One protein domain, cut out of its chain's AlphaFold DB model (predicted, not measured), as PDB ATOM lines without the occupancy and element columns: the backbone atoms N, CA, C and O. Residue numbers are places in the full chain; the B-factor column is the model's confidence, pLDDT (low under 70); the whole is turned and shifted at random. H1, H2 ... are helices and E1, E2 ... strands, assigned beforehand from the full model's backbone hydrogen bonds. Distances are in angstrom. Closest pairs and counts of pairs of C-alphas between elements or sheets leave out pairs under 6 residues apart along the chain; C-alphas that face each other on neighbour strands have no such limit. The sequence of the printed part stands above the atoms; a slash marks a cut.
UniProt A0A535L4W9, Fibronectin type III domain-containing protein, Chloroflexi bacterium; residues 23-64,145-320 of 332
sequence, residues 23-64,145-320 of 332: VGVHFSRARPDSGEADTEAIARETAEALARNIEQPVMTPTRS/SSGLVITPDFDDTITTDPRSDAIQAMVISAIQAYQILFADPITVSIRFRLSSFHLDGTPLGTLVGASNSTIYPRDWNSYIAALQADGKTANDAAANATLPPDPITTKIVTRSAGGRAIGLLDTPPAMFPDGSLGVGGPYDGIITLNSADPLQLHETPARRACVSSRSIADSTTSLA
ATOM      1  N   VAL A  23     -34.747 -26.986   8.928       91.25
ATOM      2  CA  VAL A  23     -33.682 -27.133   7.928       91.25
ATOM      3  C   VAL A  23     -34.310 -27.524   6.593       91.25
ATOM      4  O   VAL A  23     -34.976 -28.550   6.489       91.25
ATOM      5  N   GLY A  24     -34.105 -26.700   5.570       87.50
ATOM      6  CA  GLY A  24     -34.405 -27.031   4.181       87.50
ATOM      7  C   GLY A  24     -33.136 -27.503   3.486       87.50
ATOM      8  O   GLY A  24     -32.116 -26.819   3.575       87.50
ATOM      9  N   VAL A  25     -33.191 -28.640   2.792       86.69
ATOM     10  CA  VAL A  25     -32.031 -29.224   2.104       86.69
ATOM     11  C   VAL A  25     -32.277 -29.258   0.602       86.69
ATOM     12  O   VAL A  25     -33.338 -29.682   0.150       86.69
ATOM     13  N   HIS A  26     -31.281 -28.827  -0.165       82.75
ATOM     14  CA  HIS A  26     -31.233 -28.986  -1.611       82.75
ATOM     15  C   HIS A  26     -29.981 -29.769  -2.016       82.75
ATOM     16  O   HIS A  26     -28.889 -29.515  -1.506       82.75
ATOM     17  N   PHE A  27     -30.135 -30.703  -2.955       83.12
ATOM     18  CA  PHE A  27     -29.050 -31.549  -3.448       83.12
ATOM     19  C   PHE A  27     -28.646 -31.161  -4.865       83.12
ATOM     20  O   PHE A  27     -29.463 -31.162  -5.788       83.12
ATOM     21  N   SER A  28     -27.358 -30.897  -5.054       76.06
ATOM     22  CA  SER A  28     -26.786 -30.587  -6.358       76.06
ATOM     23  C   SER A  28     -26.229 -31.860  -6.991       76.06
ATOM     24  O   SER A  28     -25.385 -32.542  -6.416       76.06
ATOM     25  N   ARG A  29     -26.700 -32.180  -8.199       74.25
ATOM     26  CA  ARG A  29     -26.244 -33.326  -9.001       74.25
ATOM     27  C   ARG A  29     -25.462 -32.829 -10.214       74.25
ATOM     28  O   ARG A  29     -25.919 -31.891 -10.872       74.25
ATOM     29  N   ALA A  30     -24.340 -33.470 -10.532       60.97
ATOM     30  CA  ALA A  30     -23.731 -33.343 -11.852       60.97
ATOM     31  C   ALA A  30     -24.530 -34.151 -12.882       60.97
ATOM     32  O   ALA A  30     -25.171 -35.153 -12.556       60.97
ATOM     33  N   ARG A  31     -24.477 -33.723 -14.147       50.69
ATOM     34  CA  ARG A  31     -24.755 -34.621 -15.269       50.69
ATOM     35  C   ARG A  31     -23.462 -35.411 -15.496       50.69
ATOM     36  O   ARG A  31     -22.465 -34.751 -15.775       50.69
ATOM     37  N   PRO A  32     -23.455 -36.750 -15.378       47.25
ATOM     38  CA  PRO A  32     -22.264 -37.531 -15.688       47.25
ATOM     39  C   PRO A  32     -21.895 -37.275 -17.149       47.25
ATOM     40  O   PRO A  32     -22.742 -37.468 -18.028       47.25
ATOM     41  N   ASP A  33     -20.679 -36.802 -17.405       46.16
ATOM     42  CA  ASP A  33     -20.086 -36.978 -18.724       46.16
ATOM     43  C   ASP A  33     -19.584 -38.424 -18.778       46.16
ATOM     44  O   ASP A  33     -19.014 -38.917 -17.809       46.16
ATOM     45  N   SER A  34     -19.858 -39.152 -19.857       44.25
ATOM     46  CA  SER A  34     -19.523 -40.583 -19.960       44.25
ATOM     47  C   SER A  34     -18.032 -40.841 -20.222       44.25
ATOM     48  O   SER A  34     -17.666 -41.944 -20.623       44.25
ATOM     49  N   GLY A  35     -17.188 -39.821 -20.063       51.25
ATOM     50  CA  GLY A  35     -15.739 -39.922 -20.163       51.25
ATOM     51  C   GLY A  35     -15.133 -40.310 -18.818       51.25
ATOM     52  O   GLY A  35     -15.520 -39.787 -17.777       51.25
ATOM     53  N   GLU A  36     -14.184 -41.239 -18.848       48.38
ATOM     54  CA  GLU A  36     -13.314 -41.545 -17.714       48.38
ATOM     55  C   GLU A  36     -12.612 -40.259 -17.241       48.38
ATOM     56  O   GLU A  36     -12.250 -39.412 -18.062       48.38
ATOM     57  N   ALA A  37     -12.470 -40.070 -15.926       49.62
ATOM     58  CA  ALA A  37     -11.833 -38.878 -15.377       49.62
ATOM     59  C   ALA A  37     -10.364 -38.828 -15.823       49.62
ATOM     60  O   ALA A  37      -9.523 -39.563 -15.298       49.62
ATOM     61  N   ASP A  38     -10.055 -37.964 -16.791       48.78
ATOM     62  CA  ASP A  38      -8.693 -37.768 -17.283       48.78
ATOM     63  C   ASP A  38      -7.851 -37.101 -16.188       48.78
ATOM     64  O   ASP A  38      -7.820 -35.883 -16.001       48.78
ATOM     65  N   THR A  39      -7.208 -37.949 -15.392       46.38
ATOM     66  CA  THR A  39      -6.469 -37.557 -14.192       46.38
ATOM     67  C   THR A  39      -5.193 -36.792 -14.564       46.38
ATOM     68  O   THR A  39      -4.732 -35.948 -13.795       46.38
ATOM     69  N   GLU A  40      -4.660 -37.020 -15.769       41.97
ATOM     70  CA  GLU A  40      -3.525 -36.278 -16.317       41.97
ATOM     71  C   GLU A  40      -3.949 -34.894 -16.820       41.97
ATOM     72  O   GLU A  40      -3.234 -33.922 -16.568       41.97
ATOM     73  N   ALA A  41      -5.130 -34.762 -17.435       47.06
ATOM     74  CA  ALA A  41      -5.707 -33.458 -17.760       47.06
ATOM     75  C   ALA A  41      -6.001 -32.639 -16.497       47.06
ATOM     76  O   ALA A  41      -5.634 -31.470 -16.449       47.06
ATOM     77  N   ILE A  42      -6.544 -33.254 -15.440       47.41
ATOM     78  CA  ILE A  42      -6.774 -32.592 -14.144       47.41
ATOM     79  C   ILE A  42      -5.449 -32.149 -13.507       47.41
ATOM     80  O   ILE A  42      -5.353 -31.031 -13.002       47.41
ATOM     81  N   ALA A  43      -4.408 -32.987 -13.524       42.56
ATOM     82  CA  ALA A  43      -3.098 -32.637 -12.969       42.56
ATOM     83  C   ALA A  43      -2.399 -31.536 -13.780       42.56
ATOM     84  O   ALA A  43      -1.814 -30.616 -13.202       42.56
ATOM     85  N   ARG A  44      -2.498 -31.587 -15.112       44.97
ATOM     86  CA  ARG A  44      -1.969 -30.565 -16.018       44.97
ATOM     87  C   ARG A  44      -2.733 -29.252 -15.899       44.97
ATOM     88  O   ARG A  44      -2.102 -28.209 -15.853       44.97
ATOM     89  N   GLU A  45      -4.053 -29.288 -15.766       48.34
ATOM     90  CA  GLU A  45      -4.905 -28.116 -15.542       48.34
ATOM     91  C   GLU A  45      -4.696 -27.535 -14.137       48.34
ATOM     92  O   GLU A  45      -4.654 -26.323 -13.982       48.34
ATOM     93  N   THR A  46      -4.439 -28.372 -13.125       46.53
ATOM     94  CA  THR A  46      -4.030 -27.927 -11.780       46.53
ATOM     95  C   THR A  46      -2.665 -27.242 -11.827       46.53
ATOM     96  O   THR A  46      -2.491 -26.186 -11.227       46.53
ATOM     97  N   ALA A  47      -1.700 -27.794 -12.566       46.72
ATOM     98  CA  ALA A  47      -0.389 -27.182 -12.765       46.72
ATOM     99  C   ALA A  47      -0.466 -25.908 -13.625       46.72
ATOM    100  O   ALA A  47       0.242 -24.942 -13.354       46.72
ATOM    101  N   GLU A  48      -1.352 -25.865 -14.620       46.34
ATOM    102  CA  GLU A  48      -1.618 -24.693 -15.453       46.34
ATOM    103  C   GLU A  48      -2.432 -23.626 -14.713       46.34
ATOM    104  O   GLU A  48      -2.219 -22.456 -14.983       46.34
ATOM    105  N   ALA A  49      -3.296 -23.967 -13.756       44.97
ATOM    106  CA  ALA A  49      -3.958 -23.025 -12.848       44.97
ATOM    107  C   ALA A  49      -3.005 -22.518 -11.757       44.97
ATOM    108  O   ALA A  49      -3.143 -21.395 -11.293       44.97
ATOM    109  N   LEU A  50      -2.002 -23.315 -11.376       46.75
ATOM    110  CA  LEU A  50      -0.902 -22.871 -10.518       46.75
ATOM    111  C   LEU A  50       0.100 -21.975 -11.279       46.75
ATOM    112  O   LEU A  50       0.780 -21.156 -10.665       46.75
ATOM    113  N   ALA A  51       0.211 -22.147 -12.604       39.44
ATOM    114  CA  ALA A  51       1.131 -21.413 -13.481       39.44
ATOM    115  C   ALA A  51       0.496 -20.202 -14.191       39.44
ATOM    116  O   ALA A  51       1.190 -19.232 -14.499       39.44
ATOM    117  N   ARG A  52      -0.814 -20.227 -14.457       37.72
ATOM    118  CA  ARG A  52      -1.602 -19.047 -14.815       37.72
ATOM    119  C   ARG A  52      -1.839 -18.293 -13.517       37.72
ATOM    120  O   ARG A  52      -2.248 -18.877 -12.524       37.72
ATOM    121  N   ASN A  53      -1.625 -16.984 -13.532       46.88
ATOM    122  CA  ASN A  53      -2.270 -16.122 -12.553       46.88
ATOM    123  C   ASN A  53      -3.777 -16.406 -12.649       46.88
ATOM    124  O   ASN A  53      -4.405 -15.913 -13.586       46.88
ATOM    125  N   ILE A  54      -4.340 -17.229 -11.753       50.91
ATOM    126  CA  ILE A  54      -5.792 -17.336 -11.586       50.91
ATOM    127  C   ILE A  54      -6.277 -15.895 -11.493       50.91
ATOM    128  O   ILE A  54      -5.744 -15.124 -10.688       50.91
ATOM    129  N   GLU A  55      -7.192 -15.501 -12.379       57.00
ATOM    130  CA  GLU A  55      -7.711 -14.142 -12.372       57.00
ATOM    131  C   GLU A  55      -8.284 -13.883 -10.976       57.00
ATOM    132  O   GLU A  55      -9.259 -14.499 -10.548       57.00
ATOM    133  N   GLN A  56      -7.580 -13.040 -10.218       69.94
ATOM    134  CA  GLN A  56      -7.847 -12.794  -8.808       69.94
ATOM    135  C   GLN A  56      -9.319 -12.403  -8.641       69.94
ATOM    136  O   GLN A  56      -9.741 -11.430  -9.280       69.94
ATOM    137  N   PRO A  57     -10.091 -13.076  -7.767       83.06
ATOM    138  CA  PRO A  57     -11.552 -12.981  -7.748       83.06
ATOM    139  C   PRO A  57     -11.987 -11.526  -7.664       83.06
ATOM    140  O   PRO A  57     -11.431 -10.775  -6.875       83.06
ATOM    141  N   VAL A  58     -12.936 -11.057  -8.468       85.31
ATOM    142  CA  VAL A  58     -13.377  -9.652  -8.408       85.31
ATOM    143  C   VAL A  58     -14.657  -9.555  -7.597       85.31
ATOM    144  O   VAL A  58     -15.604 -10.298  -7.821       85.31
ATOM    145  N   MET A  59     -14.702  -8.598  -6.672       88.69
ATOM    146  CA  MET A  59     -15.915  -8.252  -5.945       88.69
ATOM    147  C   MET A  59     -16.008  -6.736  -5.814       88.69
ATOM    148  O   MET A  59     -15.070  -6.078  -5.364       88.69
ATOM    149  N   THR A  60     -17.147  -6.180  -6.212       91.62
ATOM    150  CA  THR A  60     -17.445  -4.764  -6.002       91.62
ATOM    151  C   THR A  60     -17.712  -4.542  -4.513       91.62
ATOM    152  O   THR A  60     -18.452  -5.335  -3.922       91.62
ATOM    153  N   PRO A  61     -17.150  -3.491  -3.883       94.31
ATOM    154  CA  PRO A  61     -17.485  -3.154  -2.508       94.31
ATOM    155  C   PRO A  61     -18.995  -3.015  -2.326       94.31
ATOM    156  O   PRO A  61     -19.685  -2.390  -3.128       94.31
ATOM    157  N   THR A  62     -19.507  -3.595  -1.251       94.56
ATOM    158  CA  THR A  62     -20.911  -3.487  -0.871       94.56
ATOM    159  C   THR A  62     -21.091  -2.402   0.187       94.56
ATOM    160  O   THR A  62     -20.133  -1.738   0.592       94.56
ATOM    161  N   ARG A  63     -22.319  -2.237   0.693       94.81
ATOM    162  CA  ARG A  63     -22.594  -1.326   1.813       94.81
ATOM    163  C   ARG A  63     -21.865  -1.695   3.111       94.81
ATOM    164  O   ARG A  63     -21.798  -0.858   4.000       94.81
ATOM    165  N   SER A  64     -21.382  -2.931   3.254       95.44
ATOM    166  CA  SER A  64     -20.812  -3.431   4.515       95.44
ATOM    167  C   SER A  64     -19.664  -4.427   4.337       95.44
ATOM    168  O   SER A  64     -19.290  -5.108   5.296       95.44
ATOM    169  N   SER A 145     -27.637   2.290   0.390       83.88
ATOM    170  CA  SER A 145     -28.435   1.550   1.397       83.88
ATOM    171  C   SER A 145     -28.958   0.221   0.873       83.88
ATOM    172  O   SER A 145     -29.196  -0.673   1.673       83.88
ATOM    173  N   SER A 146     -29.148   0.107  -0.438       83.00
ATOM    174  CA  SER A 146     -29.710  -1.051  -1.130       83.00
ATOM    175  C   SER A 146     -28.663  -2.126  -1.439       83.00
ATOM    176  O   SER A 146     -27.459  -1.880  -1.369       83.00
ATOM    177  N   GLY A 147     -29.132  -3.301  -1.850       86.06
ATOM    178  CA  GLY A 147     -28.317  -4.355  -2.453       86.06
ATOM    179  C   GLY A 147     -28.206  -5.617  -1.606       86.06
ATOM    180  O   GLY A 147     -28.250  -5.559  -0.380       86.06
ATOM    181  N   LEU A 148     -27.996  -6.763  -2.246       88.62
ATOM    182  CA  LEU A 148     -27.651  -7.991  -1.533       88.62
ATOM    183  C   LEU A 148     -26.177  -7.963  -1.108       88.62
ATOM    184  O   LEU A 148     -25.290  -7.677  -1.908       88.62
ATOM    185  N   VAL A 149     -25.924  -8.322   0.149       92.50
ATOM    186  CA  VAL A 149     -24.585  -8.626   0.663       92.50
ATOM    187  C   VAL A 149     -24.548 -10.096   1.036       92.50
ATOM    188  O   VAL A 149     -25.325 -10.522   1.887       92.50
ATOM    189  N   ILE A 150     -23.640 -10.858   0.436       92.12
ATOM    190  CA  ILE A 150     -23.361 -12.231   0.858       92.12
ATOM    191  C   ILE A 150     -22.010 -12.223   1.560       92.12
ATOM    192  O   ILE A 150     -20.998 -11.825   0.988       92.12
ATOM    193  N   THR A 151     -21.991 -12.669   2.808       92.06
ATOM    194  CA  THR A 151     -20.768 -12.822   3.589       92.06
ATOM    195  C   THR A 151     -20.409 -14.303   3.674       92.06
ATOM    196  O   THR A 151     -21.038 -15.023   4.459       92.06
ATOM    197  N   PRO A 152     -19.428 -14.775   2.883       94.31
ATOM    198  CA  PRO A 152     -18.972 -16.153   2.970       94.31
ATOM    199  C   PRO A 152     -18.188 -16.370   4.264       94.31
ATOM    200  O   PRO A 152     -17.467 -15.481   4.720       94.31
ATOM    201  N   ASP A 153     -18.333 -17.553   4.843       94.62
ATOM    202  CA  ASP A 153     -17.541 -18.055   5.958       94.62
ATOM    203  C   ASP A 153     -16.966 -19.417   5.570       94.62
ATOM    204  O   ASP A 153     -17.712 -20.382   5.438       94.62
ATOM    205  N   PHE A 154     -15.665 -19.493   5.314       94.12
ATOM    206  CA  PHE A 154     -15.015 -20.741   4.915       94.12
ATOM    207  C   PHE A 154     -14.555 -21.487   6.162       94.12
ATOM    208  O   PHE A 154     -13.887 -20.901   7.012       94.12
ATOM    209  N   ASP A 155     -14.937 -22.755   6.293       94.88
ATOM    210  CA  ASP A 155     -14.487 -23.576   7.412       94.88
ATOM    211  C   ASP A 155     -13.066 -24.124   7.217       94.88
ATOM    212  O   ASP A 155     -12.464 -23.999   6.147       94.88
ATOM    213  N   ASP A 156     -12.557 -24.786   8.256       94.31
ATOM    214  CA  ASP A 156     -11.202 -25.334   8.284       94.31
ATOM    215  C   ASP A 156     -10.937 -26.349   7.173       94.31
ATOM    216  O   ASP A 156      -9.814 -26.451   6.685       94.31
ATOM    217  N   THR A 157     -11.966 -27.065   6.712       92.50
ATOM    218  CA  THR A 157     -11.814 -28.021   5.609       92.50
ATOM    219  C   THR A 157     -11.480 -27.329   4.289       92.50
ATOM    220  O   THR A 157     -10.871 -27.948   3.428       92.50
ATOM    221  N   ILE A 158     -11.836 -26.048   4.138       89.81
ATOM    222  CA  ILE A 158     -11.456 -25.214   2.994       89.81
ATOM    223  C   ILE A 158     -10.193 -24.414   3.300       89.81
ATOM    224  O   ILE A 158      -9.308 -24.344   2.450       89.81
ATOM    225  N   THR A 159     -10.088 -23.775   4.467       91.00
ATOM    226  CA  THR A 159      -8.955 -22.877   4.777       91.00
ATOM    227  C   THR A 159      -7.625 -23.619   4.929       91.00
ATOM    228  O   THR A 159      -6.572 -23.029   4.691       91.00
ATOM    229  N   THR A 160      -7.657 -24.914   5.262       89.19
ATOM    230  CA  THR A 160      -6.464 -25.778   5.343       89.19
ATOM    231  C   THR A 160      -6.216 -26.621   4.087       89.19
ATOM    232  O   THR A 160      -5.178 -27.279   3.995       89.19
ATOM    233  N   ASP A 161      -7.118 -26.590   3.097       85.25
ATOM    234  CA  ASP A 161      -6.928 -27.319   1.839       85.25
ATOM    235  C   ASP A 161      -5.796 -26.677   1.010       85.25
ATOM    236  O   ASP A 161      -5.749 -25.450   0.874       85.25
ATOM    237  N   PRO A 162      -4.904 -27.460   0.378       82.75
ATOM    238  CA  PRO A 162      -3.878 -26.921  -0.519       82.75
ATOM    239  C   PRO A 162      -4.424 -26.068  -1.679       82.75
ATOM    240  O   PRO A 162      -3.697 -25.246  -2.231       82.75
ATOM    241  N   ARG A 163      -5.694 -26.253  -2.053       80.81
ATOM    242  CA  ARG A 163      -6.421 -25.521  -3.101       80.81
ATOM    243  C   ARG A 163      -7.289 -24.392  -2.540       80.81
ATOM    244  O   ARG A 163      -8.148 -23.887  -3.263       80.81
ATOM    245  N   SER A 164      -7.098 -23.993  -1.277       83.50
ATOM    246  CA  SER A 164      -7.940 -22.999  -0.598       83.50
ATOM    247  C   SER A 164      -8.142 -21.726  -1.420       83.50
ATOM    248  O   SER A 164      -9.277 -21.294  -1.613       83.50
ATOM    249  N   ASP A 165      -7.058 -21.171  -1.973       83.00
ATOM    250  CA  ASP A 165      -7.096 -19.964  -2.804       83.00
ATOM    251  C   ASP A 165      -8.022 -20.142  -4.024       83.00
ATOM    252  O   ASP A 165      -8.957 -19.370  -4.213       83.00
ATOM    253  N   ALA A 166      -7.892 -21.231  -4.785       78.88
ATOM    254  CA  ALA A 166      -8.752 -21.485  -5.945       78.88
ATOM    255  C   ALA A 166     -10.234 -21.674  -5.559       78.88
ATOM    256  O   ALA A 166     -11.136 -21.139  -6.211       78.88
ATOM    257  N   ILE A 167     -10.502 -22.410  -4.477       81.75
ATOM    258  CA  ILE A 167     -11.868 -22.709  -4.023       81.75
ATOM    259  C   ILE A 167     -12.560 -21.439  -3.525       81.75
ATOM    260  O   ILE A 167     -13.696 -21.151  -3.919       81.75
ATOM    261  N   GLN A 168     -11.877 -20.651  -2.693       87.88
ATOM    262  CA  GLN A 168     -12.419 -19.393  -2.189       87.88
ATOM    263  C   GLN A 168     -12.606 -18.375  -3.320       87.88
ATOM    264  O   GLN A 168     -13.631 -17.690  -3.350       87.88
ATOM    265  N   ALA A 169     -11.683 -18.316  -4.289       83.12
ATOM    266  CA  ALA A 169     -11.783 -17.417  -5.435       83.12
ATOM    267  C   ALA A 169     -13.041 -17.703  -6.256       83.12
ATOM    268  O   ALA A 169     -13.834 -16.797  -6.519       83.12
ATOM    269  N   MET A 170     -13.286 -18.974  -6.579       80.12
ATOM    270  CA  MET A 170     -14.487 -19.393  -7.296       80.12
ATOM    271  C   MET A 170     -15.767 -18.981  -6.553       80.12
ATOM    272  O   MET A 170     -16.712 -18.473  -7.164       80.12
ATOM    273  N   VAL A 171     -15.824 -19.207  -5.237       85.62
ATOM    274  CA  VAL A 171     -17.001 -18.857  -4.431       85.62
ATOM    275  C   VAL A 171     -17.223 -17.345  -4.416       85.62
ATOM    276  O   VAL A 171     -18.354 -16.899  -4.609       85.62
ATOM    277  N   ILE A 172     -16.169 -16.544  -4.251       86.88
ATOM    278  CA  ILE A 172     -16.266 -15.077  -4.236       86.88
ATOM    279  C   ILE A 172     -16.691 -14.531  -5.604       86.88
ATOM    280  O   ILE A 172     -17.576 -13.675  -5.666       86.88
ATOM    281  N   SER A 173     -16.138 -15.056  -6.699       82.44
ATOM    282  CA  SER A 173     -16.545 -14.681  -8.060       82.44
ATOM    283  C   SER A 173     -18.025 -14.988  -8.313       82.44
ATOM    284  O   SER A 173     -18.749 -14.171  -8.884       82.44
ATOM    285  N   ALA A 174     -18.519 -16.127  -7.818       82.38
ATOM    286  CA  ALA A 174     -19.937 -16.451  -7.903       82.38
ATOM    287  C   ALA A 174     -20.797 -15.520  -7.041       82.38
ATOM    288  O   ALA A 174     -21.822 -15.033  -7.512       82.38
ATOM    289  N   ILE A 175     -20.374 -15.212  -5.811       85.88
ATOM    290  CA  ILE A 175     -21.054 -14.248  -4.936       85.88
ATOM    291  C   ILE A 175     -21.223 -12.899  -5.635       85.88
ATOM    292  O   ILE A 175     -22.328 -12.349  -5.635       85.88
ATOM    293  N   GLN A 176     -20.171 -12.387  -6.276       84.12
ATOM    294  CA  GLN A 176     -20.224 -11.121  -7.000       84.12
ATOM    295  C   GLN A 176     -21.331 -11.113  -8.064       84.12
ATOM    296  O   GLN A 176     -22.054 -10.122  -8.177       84.12
ATOM    297  N   ALA A 177     -21.512 -12.216  -8.796       79.50
ATOM    298  CA  ALA A 177     -22.565 -12.337  -9.801       79.50
ATOM    299  C   ALA A 177     -23.981 -12.243  -9.202       79.50
ATOM    300  O   ALA A 177     -24.881 -11.762  -9.883       79.50
ATOM    301  N   TYR A 178     -24.191 -12.639  -7.940       82.38
ATOM    302  CA  TYR A 178     -25.491 -12.503  -7.264       82.38
ATOM    303  C   TYR A 178     -25.699 -11.134  -6.626       82.38
ATOM    304  O   TYR A 178     -26.801 -10.596  -6.704       82.38
ATOM    305  N   GLN A 179     -24.672 -10.546  -6.009       83.19
ATOM    306  CA  GLN A 179     -24.817  -9.267  -5.298       83.19
ATOM    307  C   GLN A 179     -25.300  -8.131  -6.210       83.19
ATOM    308  O   GLN A 179     -26.012  -7.238  -5.756       83.19
ATOM    309  N   ILE A 180     -24.971  -8.188  -7.503       77.00
ATOM    310  CA  ILE A 180     -25.395  -7.187  -8.490       77.00
ATOM    311  C   ILE A 180     -26.851  -7.345  -8.958       77.00
ATOM    312  O   ILE A 180     -27.390  -6.433  -9.582       77.00
ATOM    313  N   LEU A 181     -27.502  -8.481  -8.686       78.81
ATOM    314  CA  LEU A 181     -28.839  -8.778  -9.215       78.81
ATOM    315  C   LEU A 181     -29.965  -8.243  -8.326       78.81
ATOM    316  O   LEU A 181     -31.040  -7.900  -8.824       78.81
ATOM    317  N   PHE A 182     -29.731  -8.118  -7.020       77.12
ATOM    318  CA  PHE A 182     -30.773  -7.794  -6.043       77.12
ATOM    319  C   PHE A 182     -30.569  -6.407  -5.447       77.12
ATOM    320  O   PHE A 182     -29.446  -6.020  -5.137       77.12
ATOM    321  N   ALA A 183     -31.663  -5.660  -5.268       79.94
ATOM    322  CA  ALA A 183     -31.626  -4.339  -4.636       79.94
ATOM    323  C   ALA A 183     -32.111  -4.337  -3.188       79.94
ATOM    324  O   ALA A 183     -31.887  -3.346  -2.492       79.94
ATOM    325  N   ASP A 184     -32.747  -5.403  -2.711       82.56
ATOM    326  CA  ASP A 184     -33.214  -5.436  -1.330       82.56
ATOM    327  C   ASP A 184     -32.021  -5.405  -0.374       82.56
ATOM    328  O   ASP A 184     -31.037  -6.109  -0.614       82.56
ATOM    329  N   PRO A 185     -32.059  -4.568   0.678       87.81
ATOM    330  CA  PRO A 185     -30.932  -4.315   1.568       87.81
ATOM    331  C   PRO A 185     -30.740  -5.458   2.572       87.81
ATOM    332  O   PRO A 185     -30.815  -5.270   3.784       87.81
ATOM    333  N   ILE A 186     -30.493  -6.663   2.070       89.19
ATOM    334  CA  ILE A 186     -30.352  -7.871   2.882       89.19
ATOM    335  C   ILE A 186     -28.887  -8.282   3.001       89.19
ATOM    336  O   ILE A 186     -28.088  -8.103   2.079       89.19
ATOM    337  N   THR A 187     -28.510  -8.776   4.176       91.62
ATOM    338  CA  THR A 187     -27.220  -9.436   4.411       91.62
ATOM    339  C   THR A 187     -27.492 -10.917   4.616       91.62
ATOM    340  O   THR A 187     -28.423 -11.263   5.346       91.62
ATOM    341  N   VAL A 188     -26.710 -11.771   3.961       92.88
ATOM    342  CA  VAL A 188     -26.827 -13.226   4.024       92.88
ATOM    343  C   VAL A 188     -25.488 -13.818   4.435       92.88
ATOM    344  O   VAL A 188     -24.486 -13.618   3.749       92.88
ATOM    345  N   SER A 189     -25.485 -14.571   5.528       94.06
ATOM    346  CA  SER A 189     -24.298 -15.274   6.017       94.06
ATOM    347  C   SER A 189     -24.350 -16.732   5.586       94.06
ATOM    348  O   SER A 189     -25.280 -17.449   5.956       94.06
ATOM    349  N   ILE A 190     -23.354 -17.179   4.820       95.62
ATOM    350  CA  ILE A 190     -23.293 -18.555   4.308       95.62
ATOM    351  C   ILE A 190     -21.973 -19.179   4.731       95.62
ATOM    352  O   ILE A 190     -20.912 -18.644   4.406       95.62
ATOM    353  N   ARG A 191     -22.042 -20.323   5.412       95.94
ATOM    354  CA  ARG A 191     -20.852 -21.130   5.688       95.94
ATOM    355  C   ARG A 191     -20.586 -22.085   4.531       95.94
ATOM    356  O   ARG A 191     -21.502 -22.749   4.056       95.94
ATOM    357  N   PHE A 192     -19.340 -22.176   4.103       94.81
ATOM    358  CA  PHE A 192     -18.876 -23.098   3.077       94.81
ATOM    359  C   PHE A 192     -17.964 -24.136   3.713       94.81
ATOM    360  O   PHE A 192     -17.117 -23.795   4.540       94.81
ATOM    361  N   ARG A 193     -18.137 -25.390   3.305       93.94
ATOM    362  CA  ARG A 193     -17.299 -26.508   3.735       93.94
ATOM    363  C   ARG A 193     -17.045 -27.506   2.616       93.94
ATOM    364  O   ARG A 193     -17.872 -27.640   1.714       93.94
ATOM    365  N   LEU A 194     -15.944 -28.238   2.719       90.69
ATOM    366  CA  LEU A 194     -15.622 -29.419   1.926       90.69
ATOM    367  C   LEU A 194     -15.856 -30.675   2.761       90.69
ATOM    368  O   LEU A 194     -15.373 -30.810   3.885       90.69
ATOM    369  N   SER A 195     -16.624 -31.614   2.225       90.25
ATOM    370  CA  SER A 195     -16.825 -32.908   2.869       90.25
ATOM    371  C   SER A 195     -17.367 -33.919   1.877       90.25
ATOM    372  O   SER A 195     -18.067 -33.543   0.947       90.25
ATOM    373  N   SER A 196     -17.115 -35.205   2.110       89.94
ATOM    374  CA  SER A 196     -17.795 -36.300   1.405       89.94
ATOM    375  C   SER A 196     -19.111 -36.702   2.087       89.94
ATOM    376  O   SER A 196     -19.753 -37.665   1.670       89.94
ATOM    377  N   PHE A 197     -19.515 -35.979   3.138       93.06
ATOM    378  CA  PHE A 197     -20.695 -36.255   3.951       93.06
ATOM    379  C   PHE A 197     -21.588 -35.020   4.093       93.06
ATOM    380  O   PHE A 197     -21.122 -33.879   4.127       93.06
ATOM    381  N   HIS A 198     -22.886 -35.262   4.225       92.06
ATOM    382  CA  HIS A 198     -23.869 -34.288   4.673       92.06
ATOM    383  C   HIS A 198     -23.614 -33.872   6.134       92.06
ATOM    384  O   HIS A 198     -22.826 -34.483   6.858       92.06
ATOM    385  N   LEU A 199     -24.307 -32.825   6.595       91.44
ATOM    386  CA  LEU A 199     -24.233 -32.372   7.994       91.44
ATOM    387  C   LEU A 199     -24.764 -33.412   8.992       91.44
ATOM    388  O   LEU A 199     -24.307 -33.448  10.125       91.44
ATOM    389  N   ASP A 200     -25.677 -34.283   8.559       89.88
ATOM    390  CA  ASP A 200     -26.197 -35.396   9.364       89.88
ATOM    391  C   ASP A 200     -25.268 -36.627   9.387       89.88
ATOM    392  O   ASP A 200     -25.596 -37.641  10.000       89.88
ATOM    393  N   GLY A 201     -24.108 -36.550   8.723       91.94
ATOM    394  CA  GLY A 201     -23.125 -37.628   8.646       91.94
ATOM    395  C   GLY A 201     -23.404 -38.675   7.567       91.94
ATOM    396  O   GLY A 201     -22.614 -39.607   7.420       91.94
ATOM    397  N   THR A 202     -24.478 -38.547   6.781       93.12
ATOM    398  CA  THR A 202     -24.726 -39.456   5.652       93.12
ATOM    399  C   THR A 202     -23.790 -39.150   4.472       93.12
ATOM    400  O   THR A 202     -23.428 -37.990   4.265       93.12
ATOM    401  N   PRO A 203     -23.342 -40.144   3.680       93.38
ATOM    402  CA  PRO A 203     -22.465 -39.887   2.534       93.38
ATOM    403  C   PRO A 203     -23.162 -39.080   1.430       93.38
ATOM    404  O   PRO A 203     -24.296 -39.386   1.067       93.38
ATOM    405  N   LEU A 204     -22.454 -38.119   0.825       85.31
ATOM    406  CA  LEU A 204     -22.934 -37.372  -0.350       85.31
ATOM    407  C   LEU A 204     -23.022 -38.243  -1.612       85.31
ATOM    408  O   LEU A 204     -23.771 -37.928  -2.537       85.31
ATOM    409  N   GLY A 205     -22.256 -39.335  -1.670       87.31
ATOM    410  CA  GLY A 205     -22.208 -40.218  -2.832       87.31
ATOM    411  C   GLY A 205     -21.781 -39.465  -4.095       87.31
ATOM    412  O   GLY A 205     -20.726 -38.842  -4.120       87.31
ATOM    413  N   THR A 206     -22.619 -39.519  -5.133       83.19
ATOM    414  CA  THR A 206     -22.389 -38.888  -6.446       83.19
ATOM    415  C   THR A 206     -22.929 -37.456  -6.549       83.19
ATOM    416  O   THR A 206     -23.015 -36.887  -7.639       83.19
ATOM    417  N   LEU A 207     -23.382 -36.868  -5.436       81.62
ATOM    418  CA  LEU A 207     -23.770 -35.461  -5.411       81.62
ATOM    419  C   LEU A 207     -22.522 -34.587  -5.514       81.62
ATOM    420  O   LEU A 207     -21.539 -34.841  -4.837       81.62
ATOM    421  N   VAL A 208     -22.591 -33.489  -6.262       80.75
ATOM    422  CA  VAL A 208     -21.502 -32.491  -6.276       80.75
ATOM    423  C   VAL A 208     -21.530 -31.584  -5.044       80.75
ATOM    424  O   VAL A 208     -20.574 -30.869  -4.754       80.75
ATOM    425  N   GLY A 209     -22.640 -31.592  -4.306       86.06
ATOM    426  CA  GLY A 209     -22.774 -30.870  -3.051       86.06
ATOM    427  C   GLY A 209     -24.207 -30.814  -2.538       86.06
ATOM    428  O   GLY A 209     -25.156 -31.244  -3.201       86.06
ATOM    429  N   ALA A 210     -24.362 -30.236  -1.354       86.12
ATOM    430  CA  ALA A 210     -25.643 -30.005  -0.704       86.12
ATOM    431  C   ALA A 210     -25.713 -28.584  -0.133       86.12
ATOM    432  O   ALA A 210     -24.713 -28.028   0.318       86.12
ATOM    433  N   SER A 211     -26.909 -28.006  -0.155       90.12
ATOM    434  CA  SER A 211     -27.212 -26.700   0.421       90.12
ATOM    435  C   SER A 211     -28.249 -26.876   1.518       90.12
ATOM    436  O   SER A 211     -29.391 -27.248   1.246       90.12
ATOM    437  N   ASN A 212     -27.872 -26.558   2.747       91.81
ATOM    438  CA  ASN A 212     -28.751 -26.524   3.904       91.81
ATOM    439  C   ASN A 212     -29.117 -25.067   4.186       91.81
ATOM    440  O   ASN A 212     -28.254 -24.197   4.211       91.81
ATOM    441  N   SER A 213     -30.398 -24.782   4.390       91.00
ATOM    442  CA  SER A 213     -30.909 -23.426   4.604       91.00
ATOM    443  C   SER A 213     -31.856 -23.381   5.791       91.00
ATOM    444  O   SER A 213     -32.615 -24.321   6.033       91.00
ATOM    445  N   THR A 214     -31.823 -22.275   6.526       91.50
ATOM    446  CA  THR A 214     -32.802 -21.990   7.575       91.50
ATOM    447  C   THR A 214     -34.119 -21.604   6.911       91.50
ATOM    448  O   THR A 214     -34.173 -20.635   6.147       91.50
ATOM    449  N   ILE A 215     -35.183 -22.349   7.199       91.88
ATOM    450  CA  ILE A 215     -36.530 -22.103   6.681       91.88
ATOM    451  C   ILE A 215     -37.526 -21.851   7.816       91.88
ATOM    452  O   ILE A 215     -37.446 -22.453   8.883       91.88
ATOM    453  N   TYR A 216     -38.494 -20.976   7.567       91.12
ATOM    454  CA  TYR A 216     -39.510 -20.538   8.514       91.12
ATOM    455  C   TYR A 216     -40.905 -20.805   7.942       91.12
ATOM    456  O   TYR A 216     -41.237 -20.270   6.881       91.12
ATOM    457  N   PRO A 217     -41.748 -21.602   8.617       91.25
ATOM    458  CA  PRO A 217     -43.169 -21.672   8.304       91.25
ATOM    459  C   PRO A 217     -43.864 -20.357   8.692       91.25
ATOM    460  O   PRO A 217     -43.771 -19.907   9.830       91.25
ATOM    461  N   ARG A 218     -44.578 -19.740   7.754       89.19
ATOM    462  CA  ARG A 218     -45.270 -18.452   7.906       89.19
ATOM    463  C   ARG A 218     -46.741 -18.616   7.626       89.19
ATOM    464  O   ARG A 218     -47.097 -19.363   6.725       89.19
ATOM    465  N   ASP A 219     -47.587 -17.897   8.351       89.31
ATOM    466  CA  ASP A 219     -48.997 -17.811   7.977       89.31
ATOM    467  C   ASP A 219     -49.133 -17.245   6.566       89.31
ATOM    468  O   ASP A 219     -48.507 -16.233   6.241       89.31
ATOM    469  N   TRP A 220     -49.943 -17.915   5.740       88.94
ATOM    470  CA  TRP A 220     -50.166 -17.535   4.342       88.94
ATOM    471  C   TRP A 220     -50.518 -16.053   4.216       88.94
ATOM    472  O   TRP A 220     -49.854 -15.322   3.490       88.94
ATOM    473  N   ASN A 221     -51.503 -15.594   4.993       88.19
ATOM    474  CA  ASN A 221     -51.976 -14.210   4.942       88.19
ATOM    475  C   ASN A 221     -50.866 -13.208   5.289       88.19
ATOM    476  O   ASN A 221     -50.713 -12.207   4.597       88.19
ATOM    477  N   SER A 222     -50.058 -13.499   6.311       89.19
ATOM    478  CA  SER A 222     -48.945 -12.632   6.712       89.19
ATOM    479  C   SER A 222     -47.851 -12.577   5.646       89.19
ATOM    480  O   SER A 222     -47.299 -11.513   5.384       89.19
ATOM    481  N   TYR A 223     -47.542 -13.713   5.014       89.12
ATOM    482  CA  TYR A 223     -46.565 -13.775   3.927       89.12
ATOM    483  C   TYR A 223     -47.053 -13.029   2.680       89.12
ATOM    484  O   TYR A 223     -46.311 -12.224   2.126       89.12
ATOM    485  N   ILE A 224     -48.297 -13.263   2.253       90.06
ATOM    486  CA  ILE A 224     -48.877 -12.610   1.075       90.06
ATOM    487  C   ILE A 224     -49.000 -11.100   1.284       90.06
ATOM    488  O   ILE A 224     -48.639 -10.347   0.385       90.06
ATOM    489  N   ALA A 225     -49.422 -10.649   2.467       90.31
ATOM    490  CA  ALA A 225     -49.477  -9.224   2.786       90.31
ATOM    491  C   ALA A 225     -48.089  -8.564   2.705       90.31
ATOM    492  O   ALA A 225     -47.957  -7.486   2.129       90.31
ATOM    493  N   ALA A 226     -47.049  -9.225   3.226       90.44
ATOM    494  CA  ALA A 226     -45.673  -8.738   3.139       90.44
ATOM    495  C   ALA A 226     -45.161  -8.705   1.688       90.44
ATOM    496  O   ALA A 226     -44.613  -7.697   1.253       90.44
ATOM    497  N   LEU A 227     -45.415  -9.762   0.909       89.62
ATOM    498  CA  LEU A 227     -45.054  -9.833  -0.510       89.62
ATOM    499  C   LEU A 227     -45.736  -8.730  -1.337       89.62
ATOM    500  O   LEU A 227     -45.102  -8.100  -2.183       89.62
ATOM    501  N   GLN A 228     -47.021  -8.473  -1.087       91.12
ATOM    502  CA  GLN A 228     -47.764  -7.405  -1.756       91.12
ATOM    503  C   GLN A 228     -47.226  -6.019  -1.385       91.12
ATOM    504  O   GLN A 228     -47.065  -5.178  -2.268       91.12
ATOM    505  N   ALA A 229     -46.915  -5.797  -0.104       90.44
ATOM    506  CA  ALA A 229     -46.351  -4.542   0.388       90.44
ATOM    507  C   ALA A 229     -44.933  -4.268  -0.143       90.44
ATOM    508  O   ALA A 229     -44.569  -3.109  -0.337       90.44
ATOM    509  N   ASP A 230     -44.144  -5.313  -0.403       87.12
ATOM    510  CA  ASP A 230     -42.787  -5.196  -0.945       87.12
ATOM    511  C   ASP A 230     -42.742  -4.952  -2.467       87.12
ATOM    512  O   ASP A 230     -41.679  -4.668  -3.019       87.12
ATOM    513  N   GLY A 231     -43.879  -5.018  -3.169       84.56
ATOM    514  CA  GLY A 231     -43.933  -4.838  -4.620       84.56
ATOM    515  C   GLY A 231     -43.427  -3.461  -5.074       84.56
ATOM    516  O   GLY A 231     -44.122  -2.457  -4.936       84.56
ATOM    517  N   LYS A 232     -42.224  -3.414  -5.664       83.56
ATOM    518  CA  LYS A 232     -41.529  -2.166  -6.050       83.56
ATOM    519  C   LYS A 232     -41.526  -1.910  -7.554       83.56
ATOM    520  O   LYS A 232     -41.296  -0.781  -7.986       83.56
ATOM    521  N   THR A 233     -41.728  -2.942  -8.367       82.38
ATOM    522  CA  THR A 233     -41.605  -2.874  -9.826       82.38
ATOM    523  C   THR A 233     -42.896  -3.269 -10.536       82.38
ATOM    524  O   THR A 233     -43.781  -3.915  -9.978       82.38
ATOM    525  N   ALA A 234     -42.990  -2.939 -11.828       81.25
ATOM    526  CA  ALA A 234     -44.097  -3.392 -12.672       81.25
ATOM    527  C   ALA A 234     -44.164  -4.928 -12.797       81.25
ATOM    528  O   ALA A 234     -45.245  -5.484 -12.989       81.25
ATOM    529  N   ASN A 235     -43.021  -5.619 -12.680       82.06
ATOM    530  CA  ASN A 235     -43.002  -7.081 -12.643       82.06
ATOM    531  C   ASN A 235     -43.646  -7.600 -11.354       82.06
ATOM    532  O   ASN A 235     -44.435  -8.537 -11.432       82.06
ATOM    533  N   ASP A 236     -43.377  -6.952 -10.220       83.44
ATOM    534  CA  ASP A 236     -43.956  -7.321  -8.923       83.44
ATOM    535  C   ASP A 236     -45.457  -7.057  -8.907       83.44
ATOM    536  O   ASP A 236     -46.229  -7.923  -8.516       83.44
ATOM    537  N   ALA A 237     -45.898  -5.909  -9.430       85.00
ATOM    538  CA  ALA A 237     -47.321  -5.599  -9.569       85.00
ATOM    539  C   ALA A 237     -48.053  -6.652 -10.419       85.00
ATOM    540  O   ALA A 237     -49.137  -7.111 -10.058       85.00
ATOM    541  N   ALA A 238     -47.443  -7.084 -11.528       87.31
ATOM    542  CA  ALA A 238     -48.024  -8.119 -12.371       87.31
ATOM    543  C   ALA A 238     -48.007  -9.509 -11.717       87.31
ATOM    544  O   ALA A 238     -48.948 -10.269 -11.921       87.31
ATOM    545  N   ALA A 239     -46.970  -9.851 -10.948       83.88
ATOM    546  CA  ALA A 239     -46.922 -11.095 -10.183       83.88
ATOM    547  C   ALA A 239     -47.972 -11.094  -9.059       83.88
ATOM    548  O   ALA A 239     -48.733 -12.052  -8.924       83.88
ATOM    549  N   ASN A 240     -48.096  -9.987  -8.326       88.56
ATOM    550  CA  ASN A 240     -49.074  -9.811  -7.254       88.56
ATOM    551  C   ASN A 240     -50.519  -9.928  -7.758       88.56
ATOM    552  O   ASN A 240     -51.360 -10.493  -7.065       88.56
ATOM    553  N   ALA A 241     -50.799  -9.483  -8.987       88.69
ATOM    554  CA  ALA A 241     -52.106  -9.651  -9.624       88.69
ATOM    555  C   ALA A 241     -52.465 -11.116  -9.952       88.69
ATOM    556  O   ALA A 241     -53.626 -11.409 -10.220       88.69
ATOM    557  N   THR A 242     -51.490 -12.034  -9.946       90.31
ATOM    558  CA  THR A 242     -51.713 -13.472 -10.196       90.31
ATOM    559  C   THR A 242     -51.841 -14.303  -8.920       90.31
ATOM    560  O   THR A 242     -52.002 -15.522  -8.999       90.31
ATOM    561  N   LEU A 243     -51.759 -13.673  -7.742       86.56
ATOM    562  CA  LEU A 243     -51.859 -14.381  -6.470       86.56
ATOM    563  C   LEU A 243     -53.283 -14.933  -6.257       86.56
ATOM    564  O   LEU A 243     -54.255 -14.231  -6.550       86.56
ATOM    565  N   PRO A 244     -53.428 -16.165  -5.730       86.25
ATOM    566  CA  PRO A 244     -54.733 -16.719  -5.387       86.25
ATOM    567  C   PRO A 244     -55.481 -15.828  -4.378       86.25
ATOM    568  O   PRO A 244     -54.857 -15.364  -3.420       86.25
ATOM    569  N   PRO A 245     -56.800 -15.612  -4.551       79.62
ATOM    570  CA  PRO A 245     -57.595 -14.811  -3.621       79.62
ATOM    571  C   PRO A 245     -57.786 -15.506  -2.266       79.62
ATOM    572  O   PRO A 245     -57.877 -14.833  -1.243       79.62
ATOM    573  N   ASP A 246     -57.789 -16.843  -2.259       85.06
ATOM    574  CA  ASP A 246     -57.949 -17.667  -1.065       85.06
ATOM    575  C   ASP A 246     -56.651 -18.423  -0.724       85.06
ATOM    576  O   ASP A 246     -55.923 -18.850  -1.632       85.06
ATOM    577  N   PRO A 247     -56.350 -18.646   0.571       84.62
ATOM    578  CA  PRO A 247     -55.210 -19.456   0.982       84.62
ATOM    579  C   PRO A 247     -55.304 -20.892   0.461       84.62
ATOM    580  O   PRO A 247     -56.211 -21.640   0.817       84.62
ATOM    581  N   ILE A 248     -54.308 -21.317  -0.317       84.25
ATOM    582  CA  ILE A 248     -54.170 -22.723  -0.748       84.25
ATOM    583  C   ILE A 248     -53.489 -23.602   0.316       84.25
ATOM    584  O   ILE A 248     -53.484 -24.825   0.220       84.25
ATOM    585  N   THR A 249     -52.896 -22.981   1.337       86.12
ATOM    586  CA  THR A 249     -52.306 -23.624   2.515       86.12
ATOM    587  C   THR A 249     -52.415 -22.673   3.701       86.12
ATOM    588  O   THR A 249     -52.468 -21.457   3.531       86.12
ATOM    589  N   THR A 250     -52.424 -23.207   4.920       86.69
ATOM    590  CA  THR A 250     -52.369 -22.391   6.140       86.69
ATOM    591  C   THR A 250     -50.978 -21.798   6.364       86.69
ATOM    592  O   THR A 250     -50.857 -20.693   6.896       86.69
ATOM    593  N   LYS A 251     -49.924 -22.506   5.931       86.44
ATOM    594  CA  LYS A 251     -48.527 -22.102   6.105       86.44
ATOM    595  C   LYS A 251     -47.748 -22.142   4.790       86.44
ATOM    596  O   LYS A 251     -47.815 -23.128   4.058       86.44
ATOM    597  N   ILE A 252     -46.955 -21.105   4.539       88.00
ATOM    598  CA  ILE A 252     -45.941 -21.032   3.478       88.00
ATOM    599  C   ILE A 252     -44.566 -21.149   4.122       88.00
ATOM    600  O   ILE A 252     -44.291 -20.508   5.133       88.00
ATOM    601  N   VAL A 253     -43.679 -21.942   3.534       88.69
ATOM    602  CA  VAL A 253     -42.288 -22.026   3.982       88.69
ATOM    603  C   VAL A 253     -41.467 -20.977   3.240       88.69
ATOM    604  O   VAL A 253     -41.418 -20.987   2.014       88.69
ATOM    605  N   THR A 254     -40.798 -20.094   3.978       88.62
ATOM    606  CA  THR A 254     -39.845 -19.128   3.416       88.62
ATOM    607  C   THR A 254     -38.437 -19.397   3.926       88.62
ATOM    608  O   THR A 254     -38.257 -19.861   5.050       88.62
ATOM    609  N   ARG A 255     -37.417 -19.104   3.119       89.75
ATOM    610  CA  ARG A 255     -36.026 -19.111   3.593       89.75
ATOM    611  C   ARG A 255     -35.770 -17.879   4.447       89.75
ATOM    612  O   ARG A 255     -36.345 -16.827   4.197       89.75
ATOM    613  N   SER A 256     -34.837 -17.992   5.384       90.06
ATOM    614  CA  SER A 256     -34.390 -16.913   6.268       90.06
ATOM    615  C   SER A 256     -34.158 -15.582   5.532       90.06
ATOM    616  O   SER A 256     -34.821 -14.583   5.809       90.06
ATOM    617  N   ALA A 257     -33.306 -15.589   4.504       89.25
ATOM    618  CA  ALA A 257     -33.041 -14.409   3.679       89.25
ATOM    619  C   ALA A 257     -34.250 -13.958   2.836       89.25
ATOM    620  O   ALA A 257     -34.426 -12.763   2.615       89.25
ATOM    621  N   GLY A 258     -35.084 -14.901   2.381       86.56
ATOM    622  CA  GLY A 258     -36.284 -14.621   1.589       86.56
ATOM    623  C   GLY A 258     -37.353 -13.879   2.382       86.56
ATOM    624  O   GLY A 258     -37.889 -12.888   1.899       86.56
ATOM    625  N   GLY A 259     -37.602 -14.301   3.624       88.69
ATOM    626  CA  GLY A 259     -38.497 -13.594   4.537       88.69
ATOM    627  C   GLY A 259     -38.023 -12.165   4.797       88.69
ATOM    628  O   GLY A 259     -38.804 -11.228   4.642       88.69
ATOM    629  N   ARG A 260     -36.724 -11.977   5.074       90.12
ATOM    630  CA  ARG A 260     -36.153 -10.637   5.291       90.12
ATOM    631  C   ARG A 260     -36.257  -9.743   4.061       90.12
ATOM    632  O   ARG A 260     -36.455  -8.542   4.219       90.12
ATOM    633  N   ALA A 261     -36.124 -10.308   2.860       88.00
ATOM    634  CA  ALA A 261     -36.206  -9.553   1.611       88.00
ATOM    635  C   ALA A 261     -37.568  -8.871   1.441       88.00
ATOM    636  O   ALA A 261     -37.607  -7.705   1.069       88.00
ATOM    637  N   ILE A 262     -38.650  -9.559   1.815       88.25
ATOM    638  CA  ILE A 262     -40.022  -9.032   1.757       88.25
ATOM    639  C   ILE A 262     -40.458  -8.325   3.056       88.25
ATOM    640  O   ILE A 262     -41.644  -8.110   3.283       88.25
ATOM    641  N   GLY A 263     -39.519  -8.002   3.953       86.00
ATOM    642  CA  GLY A 263     -39.797  -7.253   5.184       86.00
ATOM    643  C   GLY A 263     -40.288  -8.076   6.383       86.00
ATOM    644  O   GLY A 263     -40.670  -7.495   7.397       86.00
ATOM    645  N   LEU A 264     -40.247  -9.412   6.330       85.56
ATOM    646  CA  LEU A 264     -40.499 -10.256   7.504       85.56
ATOM    647  C   LEU A 264     -39.246 -10.281   8.397       85.56
ATOM    648  O   LEU A 264     -38.252 -10.935   8.085       85.56
ATOM    649  N   LEU A 265     -39.273  -9.539   9.506       80.06
ATOM    650  CA  LEU A 265     -38.096  -9.324  10.369       80.06
ATOM    651  C   LEU A 265     -37.792 -10.478  11.338       80.06
ATOM    652  O   LEU A 265     -36.698 -10.571  11.883       80.06
ATOM    653  N   ASP A 266     -38.738 -11.382  11.533       85.00
ATOM    654  CA  ASP A 266     -38.666 -12.585  12.370       85.00
ATOM    655  C   ASP A 266     -38.197 -13.821  11.577       85.00
ATOM    656  O   ASP A 266     -38.534 -14.957  11.909       85.00
ATOM    657  N   THR A 267     -37.397 -13.610  10.528       90.06
ATOM    658  CA  THR A 267     -36.625 -14.667   9.854       90.06
ATOM    659  C   THR A 267     -35.113 -14.406   9.953       90.06
ATOM    660  O   THR A 267     -34.450 -14.182   8.933       90.06
ATOM    661  N   PRO A 268     -34.533 -14.365  11.170       93.31
ATOM    662  CA  PRO A 268     -33.093 -14.191  11.339       93.31
ATOM    663  C   PRO A 268     -32.318 -15.437  10.870       93.31
ATOM    664  O   PRO A 268     -32.903 -16.521  10.768       93.31
ATOM    665  N   PRO A 269     -30.998 -15.333  10.627       93.38
ATOM    666  CA  PRO A 269     -30.158 -16.525  10.602       93.38
ATOM    667  C   PRO A 269     -30.327 -17.299  11.920       93.38
ATOM    668  O   PRO A 269     -30.543 -16.703  12.980       93.38
ATOM    669  N   ALA A 270     -30.295 -18.627  11.836       95.44
ATOM    670  CA  ALA A 270     -30.474 -19.492  13.002       95.44
ATOM    671  C   ALA A 270     -29.650 -20.781  12.934       95.44
ATOM    672  O   ALA A 270     -29.745 -21.597  13.843       95.44
ATOM    673  N   MET A 271     -28.846 -20.985  11.886       95.75
ATOM    674  CA  MET A 271     -28.071 -22.209  11.704       95.75
ATOM    675  C   MET A 271     -26.680 -22.076  12.320       95.75
ATOM    676  O   MET A 271     -25.959 -21.113  12.046       95.75
ATOM    677  N   PHE A 272     -26.311 -23.050  13.147       96.69
ATOM    678  CA  PHE A 272     -24.970 -23.230  13.703       96.69
ATOM    679  C   PHE A 272     -24.080 -24.050  12.757       96.69
ATOM    680  O   PHE A 272     -24.608 -24.695  11.852       96.69
ATOM    681  N   PRO A 273     -22.741 -24.048  12.935       95.38
ATOM    682  CA  PRO A 273     -21.812 -24.773  12.060       95.38
ATOM    683  C   PRO A 273     -22.115 -26.266  11.847       95.38
ATOM    684  O   PRO A 273     -21.750 -26.812  10.810       95.38
ATOM    685  N   ASP A 274     -22.762 -26.919  12.813       92.81
ATOM    686  CA  ASP A 274     -23.154 -28.332  12.772       92.81
ATOM    687  C   ASP A 274     -24.495 -28.575  12.050       92.81
ATOM    688  O   ASP A 274     -24.923 -29.715  11.895       92.81
ATOM    689  N   GLY A 275     -25.165 -27.517  11.587       92.25
ATOM    690  CA  GLY A 275     -26.486 -27.588  10.964       92.25
ATOM    691  C   GLY A 275     -27.650 -27.561  11.952       92.25
ATOM    692  O   GLY A 275     -28.802 -27.532  11.508       92.25
ATOM    693  N   SER A 276     -27.384 -27.537  13.262       94.25
ATOM    694  CA  SER A 276     -28.424 -27.350  14.271       94.25
ATOM    695  C   SER A 276     -29.014 -25.941  14.190       94.25
ATOM    696  O   SER A 276     -28.384 -25.001  13.695       94.25
ATOM    697  N   LEU A 277     -30.260 -25.799  14.648       94.38
ATOM    698  CA  LEU A 277     -30.985 -24.532  14.615       94.38
ATOM    699  C   LEU A 277     -31.220 -24.000  16.021       94.38
ATOM    700  O   LEU A 277     -31.683 -24.725  16.899       94.38
ATOM    701  N   GLY A 278     -30.980 -22.708  16.211       91.56
ATOM    702  CA  GLY A 278     -31.300 -22.030  17.455       91.56
ATOM    703  C   GLY A 278     -31.062 -20.528  17.396       91.56
ATOM    704  O   GLY A 278     -30.483 -19.985  16.454       91.56
ATOM    705  N   VAL A 279     -31.544 -19.842  18.431       90.81
ATOM    706  CA  VAL A 279     -31.324 -18.402  18.594       90.81
ATOM    707  C   VAL A 279     -29.823 -18.140  18.691       90.81
ATOM    708  O   VAL A 279     -29.129 -18.772  19.483       90.81
ATOM    709  N   GLY A 280     -29.328 -17.205  17.880       89.94
ATOM    710  CA  GLY A 280     -27.904 -16.875  17.810       89.94
ATOM    711  C   GLY A 280     -27.107 -17.692  16.789       89.94
ATOM    712  O   GLY A 280     -25.912 -17.444  16.646       89.94
ATOM    713  N   GLY A 281     -27.739 -18.614  16.051       95.12
ATOM    714  CA  GLY A 281     -27.096 -19.278  14.920       95.12
ATOM    715  C   GLY A 281     -26.687 -18.251  13.850       95.12
ATOM    716  O   GLY A 281     -27.547 -17.529  13.344       95.12
ATOM    717  N   PRO A 282     -25.393 -18.131  13.505       95.06
ATOM    718  CA  PRO A 282     -24.896 -16.997  12.725       95.06
ATOM    719  C   PRO A 282     -25.149 -17.122  11.217       95.06
ATOM    720  O   PRO A 282     -24.941 -16.149  10.488       95.06
ATOM    721  N   TYR A 283     -25.578 -18.294  10.736       96.00
ATOM    722  CA  TYR A 283     -25.718 -18.566   9.309       96.00
ATOM    723  C   TYR A 283     -27.178 -18.673   8.867       96.00
ATOM    724  O   TYR A 283     -28.041 -19.243   9.540       96.00
ATOM    725  N   ASP A 284     -27.441 -18.147   7.674       94.56
ATOM    726  CA  ASP A 284     -28.680 -18.385   6.940       94.56
ATOM    727  C   ASP A 284     -28.687 -19.774   6.299       94.56
ATOM    728  O   ASP A 284     -29.750 -20.379   6.144       94.56
ATOM    729  N   GLY A 285     -27.503 -20.287   5.961       94.25
ATOM    730  CA  GLY A 285     -27.323 -21.615   5.403       94.25
ATOM    731  C   GLY A 285     -25.869 -22.073   5.377       94.25
ATOM    732  O   GLY A 285     -24.938 -21.296   5.603       94.25
ATOM    733  N   ILE A 286     -25.699 -23.357   5.084       94.75
ATOM    734  CA  ILE A 286     -24.413 -24.028   4.927       94.75
ATOM    735  C   ILE A 286     -24.394 -24.705   3.561       94.75
ATOM    736  O   ILE A 286     -25.306 -25.460   3.221       94.75
ATOM    737  N   ILE A 287     -23.336 -24.469   2.795       93.56
ATOM    738  CA  ILE A 287     -23.072 -25.150   1.533       93.56
ATOM    739  C   ILE A 287     -21.929 -26.139   1.753       93.56
ATOM    740  O   ILE A 287     -20.814 -25.755   2.101       93.56
ATOM    741  N   THR A 288     -22.221 -27.416   1.523       91.38
ATOM    742  CA  THR A 288     -21.229 -28.492   1.503       91.38
ATOM    743  C   THR A 288     -20.883 -28.810   0.056       91.38
ATOM    744  O   THR A 288     -21.750 -29.220  -0.715       91.38
ATOM    745  N   LEU A 289     -19.623 -28.605  -0.309       89.19
ATOM    746  CA  LEU A 289     -19.049 -29.018  -1.584       89.19
ATOM    747  C   LEU A 289     -18.482 -30.431  -1.417       89.19
ATOM    748  O   LEU A 289     -17.785 -30.693  -0.434       89.19
ATOM    749  N   ASN A 290     -18.802 -31.341  -2.341       85.69
ATOM    750  CA  ASN A 290     -18.330 -32.718  -2.229       85.69
ATOM    751  C   ASN A 290     -16.817 -32.781  -2.461       85.69
ATOM    752  O   ASN A 290     -16.343 -32.435  -3.538       85.69
ATOM    753  N   SER A 291     -16.058 -33.242  -1.466       82.12
ATOM    754  CA  SER A 291     -14.608 -33.431  -1.601       82.12
ATOM    755  C   SER A 291     -14.219 -34.680  -2.399       82.12
ATOM    756  O   SER A 291     -13.077 -34.781  -2.837       82.12
ATOM    757  N   ALA A 292     -15.132 -35.643  -2.566       72.50
ATOM    758  CA  ALA A 292     -14.883 -36.889  -3.294       72.50
ATOM    759  C   ALA A 292     -15.140 -36.794  -4.808       72.50
ATOM    760  O   ALA A 292     -14.749 -37.705  -5.533       72.50
ATOM    761  N   ASP A 293     -15.787 -35.728  -5.282       65.06
ATOM    762  CA  ASP A 293     -16.088 -35.518  -6.700       65.06
ATOM    763  C   ASP A 293     -15.348 -34.254  -7.177       65.06
ATOM    764  O   ASP A 293     -15.652 -33.160  -6.685       65.06
ATOM    765  N   PRO A 294     -14.330 -34.365  -8.060       52.78
ATOM    766  CA  PRO A 294     -13.568 -33.210  -8.506       52.78
ATOM    767  C   PRO A 294     -14.494 -32.202  -9.188       52.78
ATOM    768  O   PRO A 294     -15.124 -32.490 -10.205       52.78
ATOM    769  N   LEU A 295     -14.549 -30.982  -8.655       53.53
ATOM    770  CA  LEU A 295     -15.229 -29.869  -9.308       53.53
ATOM    771  C   LEU A 295     -14.532 -29.583 -10.648       53.53
ATOM    772  O   LEU A 295     -13.494 -28.926 -10.674       53.53
ATOM    773  N   GLN A 296     -15.084 -30.064 -11.763       42.28
ATOM    774  CA  GLN A 296     -14.617 -29.658 -13.088       42.28
ATOM    775  C   GLN A 296     -15.181 -28.273 -13.419       42.28
ATOM    776  O   GLN A 296     -16.389 -28.091 -13.594       42.28
ATOM    777  N   LEU A 297     -14.300 -27.274 -13.451       42.94
ATOM    778  CA  LEU A 297     -14.641 -25.864 -13.631       42.94
ATOM    779  C   LEU A 297     -14.135 -25.389 -14.995       42.94
ATOM    780  O   LEU A 297     -13.074 -24.790 -15.101       42.94
ATOM    781  N   HIS A 298     -14.894 -25.653 -16.057       31.69
ATOM    782  CA  HIS A 298     -14.569 -25.085 -17.364       31.69
ATOM    783  C   HIS A 298     -14.939 -23.600 -17.430       31.69
ATOM    784  O   HIS A 298     -16.121 -23.245 -17.414       31.69
ATOM    785  N   GLU A 299     -13.940 -22.739 -17.617       37.38
ATOM    786  CA  GLU A 299     -14.145 -21.410 -18.186       37.38
ATOM    787  C   GLU A 299     -14.170 -21.515 -19.716       37.38
ATOM    788  O   GLU A 299     -13.144 -21.653 -20.376       37.38
ATOM    789  N   THR A 300     -15.359 -21.450 -20.314       27.70
ATOM    790  CA  THR A 300     -15.497 -21.078 -21.731       27.70
ATOM    791  C   THR A 300     -16.559 -19.988 -21.889       27.70
ATOM    792  O   THR A 300     -17.572 -20.026 -21.184       27.70
ATOM    793  N   PRO A 301     -16.391 -19.020 -22.818       32.44
ATOM    794  CA  PRO A 301     -17.193 -17.788 -22.849       32.44
ATOM    795  C   PRO A 301     -18.654 -17.966 -23.287       32.44
ATOM    796  O   PRO A 301     -19.372 -16.987 -23.473       32.44
ATOM    797  N   ALA A 302     -19.132 -19.193 -23.486       31.88
ATOM    798  CA  ALA A 302     -20.488 -19.432 -23.944       31.88
ATOM    799  C   ALA A 302     -21.031 -20.752 -23.389       31.88
ATOM    800  O   ALA A 302     -20.746 -21.828 -23.900       31.88
ATOM    801  N   ARG A 303     -21.914 -20.622 -22.391       33.91
ATOM    802  CA  ARG A 303     -22.838 -21.648 -21.877       33.91
ATOM    803  C   ARG A 303     -22.196 -22.857 -21.181       33.91
ATOM    804  O   ARG A 303     -22.012 -23.899 -21.796       33.91
ATOM    805  N   ARG A 304     -22.109 -22.776 -19.848       35.66
ATOM    806  CA  ARG A 304     -22.577 -23.787 -18.871       35.66
ATOM    807  C   ARG A 304     -22.493 -23.166 -17.469       35.66
ATOM    808  O   ARG A 304     -21.494 -22.558 -17.116       35.66
ATOM    809  N   ALA A 305     -23.594 -23.212 -16.721       31.61
ATOM    810  CA  ALA A 305     -23.745 -22.518 -15.443       31.61
ATOM    811  C   ALA A 305     -22.905 -23.177 -14.336       31.61
ATOM    812  O   ALA A 305     -22.972 -24.390 -14.150       31.61
ATOM    813  N   CYS A 306     -22.152 -22.366 -13.593       36.88
ATOM    814  CA  CYS A 306     -21.278 -22.796 -12.505       36.88
ATOM    815  C   CYS A 306     -22.079 -23.358 -11.298       36.88
ATOM    816  O   CYS A 306     -23.189 -22.901 -10.991       36.88
ATOM    817  N   VAL A 307     -21.537 -24.377 -10.618       39.38
ATOM    818  CA  VAL A 307     -22.180 -25.117  -9.506       39.38
ATOM    819  C   VAL A 307     -22.338 -24.250  -8.255       39.38
ATOM    820  O   VAL A 307     -23.374 -24.318  -7.587       39.38
ATOM    821  N   SER A 308     -21.368 -23.372  -7.976       33.09
ATOM    822  CA  SER A 308     -21.489 -22.375  -6.908       33.09
ATOM    823  C   SER A 308     -22.633 -21.415  -7.206       33.09
ATOM    824  O   SER A 308     -23.422 -21.132  -6.313       33.09
ATOM    825  N   SER A 309     -22.835 -21.024  -8.468       33.34
ATOM    826  CA  SER A 309     -23.998 -20.225  -8.844       33.34
ATOM    827  C   SER A 309     -25.320 -20.957  -8.633       33.34
ATOM    828  O   SER A 309     -26.218 -20.390  -8.033       33.34
ATOM    829  N   ARG A 310     -25.469 -22.236  -9.000       35.12
ATOM    830  CA  ARG A 310     -26.748 -22.936  -8.762       35.12
ATOM    831  C   ARG A 310     -27.044 -23.161  -7.272       35.12
ATOM    832  O   ARG A 310     -28.198 -23.068  -6.879       35.12
ATOM    833  N   SER A 311     -26.020 -23.400  -6.451       34.06
ATOM    834  CA  SER A 311     -26.160 -23.616  -5.000       34.06
ATOM    835  C   SER A 311     -26.329 -22.310  -4.207       34.06
ATOM    836  O   SER A 311     -27.140 -22.243  -3.286       34.06
ATOM    837  N   ILE A 312     -25.636 -21.234  -4.603       36.12
ATOM    838  CA  ILE A 312     -25.850 -19.875  -4.076       36.12
ATOM    839  C   ILE A 312     -27.213 -19.368  -4.530       36.12
ATOM    840  O   ILE A 312     -27.952 -18.834  -3.707       36.12
ATOM    841  N   ALA A 313     -27.592 -19.602  -5.790       38.31
ATOM    842  CA  ALA A 313     -28.960 -19.423  -6.246       38.31
ATOM    843  C   ALA A 313     -29.894 -20.232  -5.363       38.31
ATOM    844  O   ALA A 313     -30.859 -19.650  -4.932       38.31
ATOM    845  N   ASP A 314     -29.630 -21.487  -4.988       41.56
ATOM    846  CA  ASP A 314     -30.530 -22.226  -4.090       41.56
ATOM    847  C   ASP A 314     -30.613 -21.642  -2.673       41.56
ATOM    848  O   ASP A 314     -31.691 -21.430  -2.138       41.56
ATOM    849  N   SER A 315     -29.497 -21.236  -2.081       35.00
ATOM    850  CA  SER A 315     -29.510 -20.527  -0.794       35.00
ATOM    851  C   SER A 315     -30.188 -19.144  -0.870       35.00
ATOM    852  O   SER A 315     -30.681 -18.643   0.139       35.00
ATOM    853  N   THR A 316     -30.283 -18.545  -2.066       33.16
ATOM    854  CA  THR A 316     -30.873 -17.214  -2.315       33.16
ATOM    855  C   THR A 316     -32.185 -17.234  -3.122       33.16
ATOM    856  O   THR A 316     -32.823 -16.200  -3.251       33.16
ATOM    857  N   THR A 317     -32.688 -18.368  -3.626       34.09
ATOM    858  CA  THR A 317     -33.724 -18.416  -4.704       34.09
ATOM    859  C   THR A 317     -35.129 -18.126  -4.228       34.09
ATOM    860  O   THR A 317     -36.051 -18.128  -5.034       34.09
ATOM    861  N   SER A 318     -35.307 -17.774  -2.958       32.03
ATOM    862  CA  SER A 318     -36.530 -17.066  -2.592       32.03
ATOM    863  C   SER A 318     -36.529 -15.613  -3.099       32.03
ATOM    864  O   SER A 318     -37.580 -14.989  -3.081       32.03
ATOM    865  N   LEU A 319     -35.393 -15.080  -3.574       32.53
ATOM    866  CA  LEU A 319     -35.279 -13.749  -4.188       32.53
ATOM    867  C   LEU A 319     -35.526 -13.753  -5.709       32.53
ATOM    868  O   LEU A 319     -35.698 -12.698  -6.318       32.53
ATOM    869  N   ALA A 320     -35.552 -14.927  -6.350       26.17
ATOM    870  CA  ALA A 320     -35.658 -15.048  -7.806       26.17
ATOM    871  C   ALA A 320     -37.093 -14.913  -8.354       26.17
ATOM    872  O   ALA A 320     -37.269 -14.915  -9.570       26.17
TER     873      ALA A 320
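Overview. This is residues 23 to 64 and 145 to 320 of the 332 residues of the protein "Fibronectin type III domain-containing protein" of Chloroflexi bacterium (UniProt A0A535L4W9). A strongly twisted, branched sheet of six strands curls round the helix H7, and H3 packs on H7 over the same face of the sheet. The long strand E4 runs out toward one end of the domain, where H4 and H5 lie; H1 lies away from this body at the other end. The printed part has 218 residues, with seven named helices and six named strands, which follow each other along the chain as E1, then H1, then E2, then H2 and H3, then E3, then E4, then H4 and H5, then E5, then H6, then E6 and last H7; the class is mixed, helices and strands, and of the neighbour pairs E2 and E3 are parallel, E3 and E6 are parallel, E1 and E4 are antiparallel, E4 and E5 are antiparallel, and E4 and E6 are antiparallel. The whole is compact, with a radius of gyration of the C-alphas of 19.0 A, and elongated, spanning 59 by 36 by 36 A.

Arrangement. Begin at the edge strand E1, residues 23 to 29, antiparallel to E4, residues 207 to 219; N 24 and O 213 are 2.8 A apart. On the other side of E4 you find two antiparallel neighbours, E5, residues 251 to 255, with N 216 and O 254 at 2.8 A, and E6, residues 285 to 290, with N 212 and O 286 at 2.8 A. E6 is parallel to E3, residues 187 to 195, with N 287 and O 191 at 2.8 A. E3 is parallel to the edge strand E2, residues 149 to 154, with N 151 and O 188 at 2.8 A. With H2, residues 156 to 159, and H3, residues 164 to 179, E2 and E3 make a strand-helix-strand unit, two parallel neighbours joined through helices, with a left-handed crossover. H2 and H3 touch only at the corner, and only just, with 3 pairs of C-alphas within 8 A, the closest those of Ile 158 and Ser 164 at 5.5 A. H7, residues 307 to 316, touches H3 at a steep tilt of 49 degrees, the same way; their closest C-alphas, of Ala 174 and Ser 309, are 5.6 A apart. H6, residues 256 to 261, is at the sheet's level. H4, residues 220 to 229, is on the sheet and close to but not clearly touching H5, residues 234 to 240. H1, residues 39 to 51, is not on the sheet. Every O i to N i+4 pair is within hydrogen-bond range in H1, H3, H4, H5, H6 and H7; H2 is too short for one.

Along the chain. Find C-alpha 23 at (-33.682, -27.133, 7.928), where E1 begins its 19.5 A. H1 spans 17.9 A, H3 22.3 A, E3 25.7 A and E4 33.6 A, ending at C-alpha 219, (-48.997, -17.811, 7.977). H7 ends at C-alpha 316, (-30.873, -17.214, -2.315).

Size, cuts and confidence. The C-alphas of Ala 51 and Asp 246 are the two farthest apart, 60.5 A. Residues 65 to 144 are not printed; C-alphas 64 and 145 are 9.6 A apart across the cut. The links E3 to E4, H6 to E6 and E6 to H7 are long, and in the last, residues 299 to 304 stand free. Look for pLDDT under 70 at residues 30 to 56 and 293 to 320.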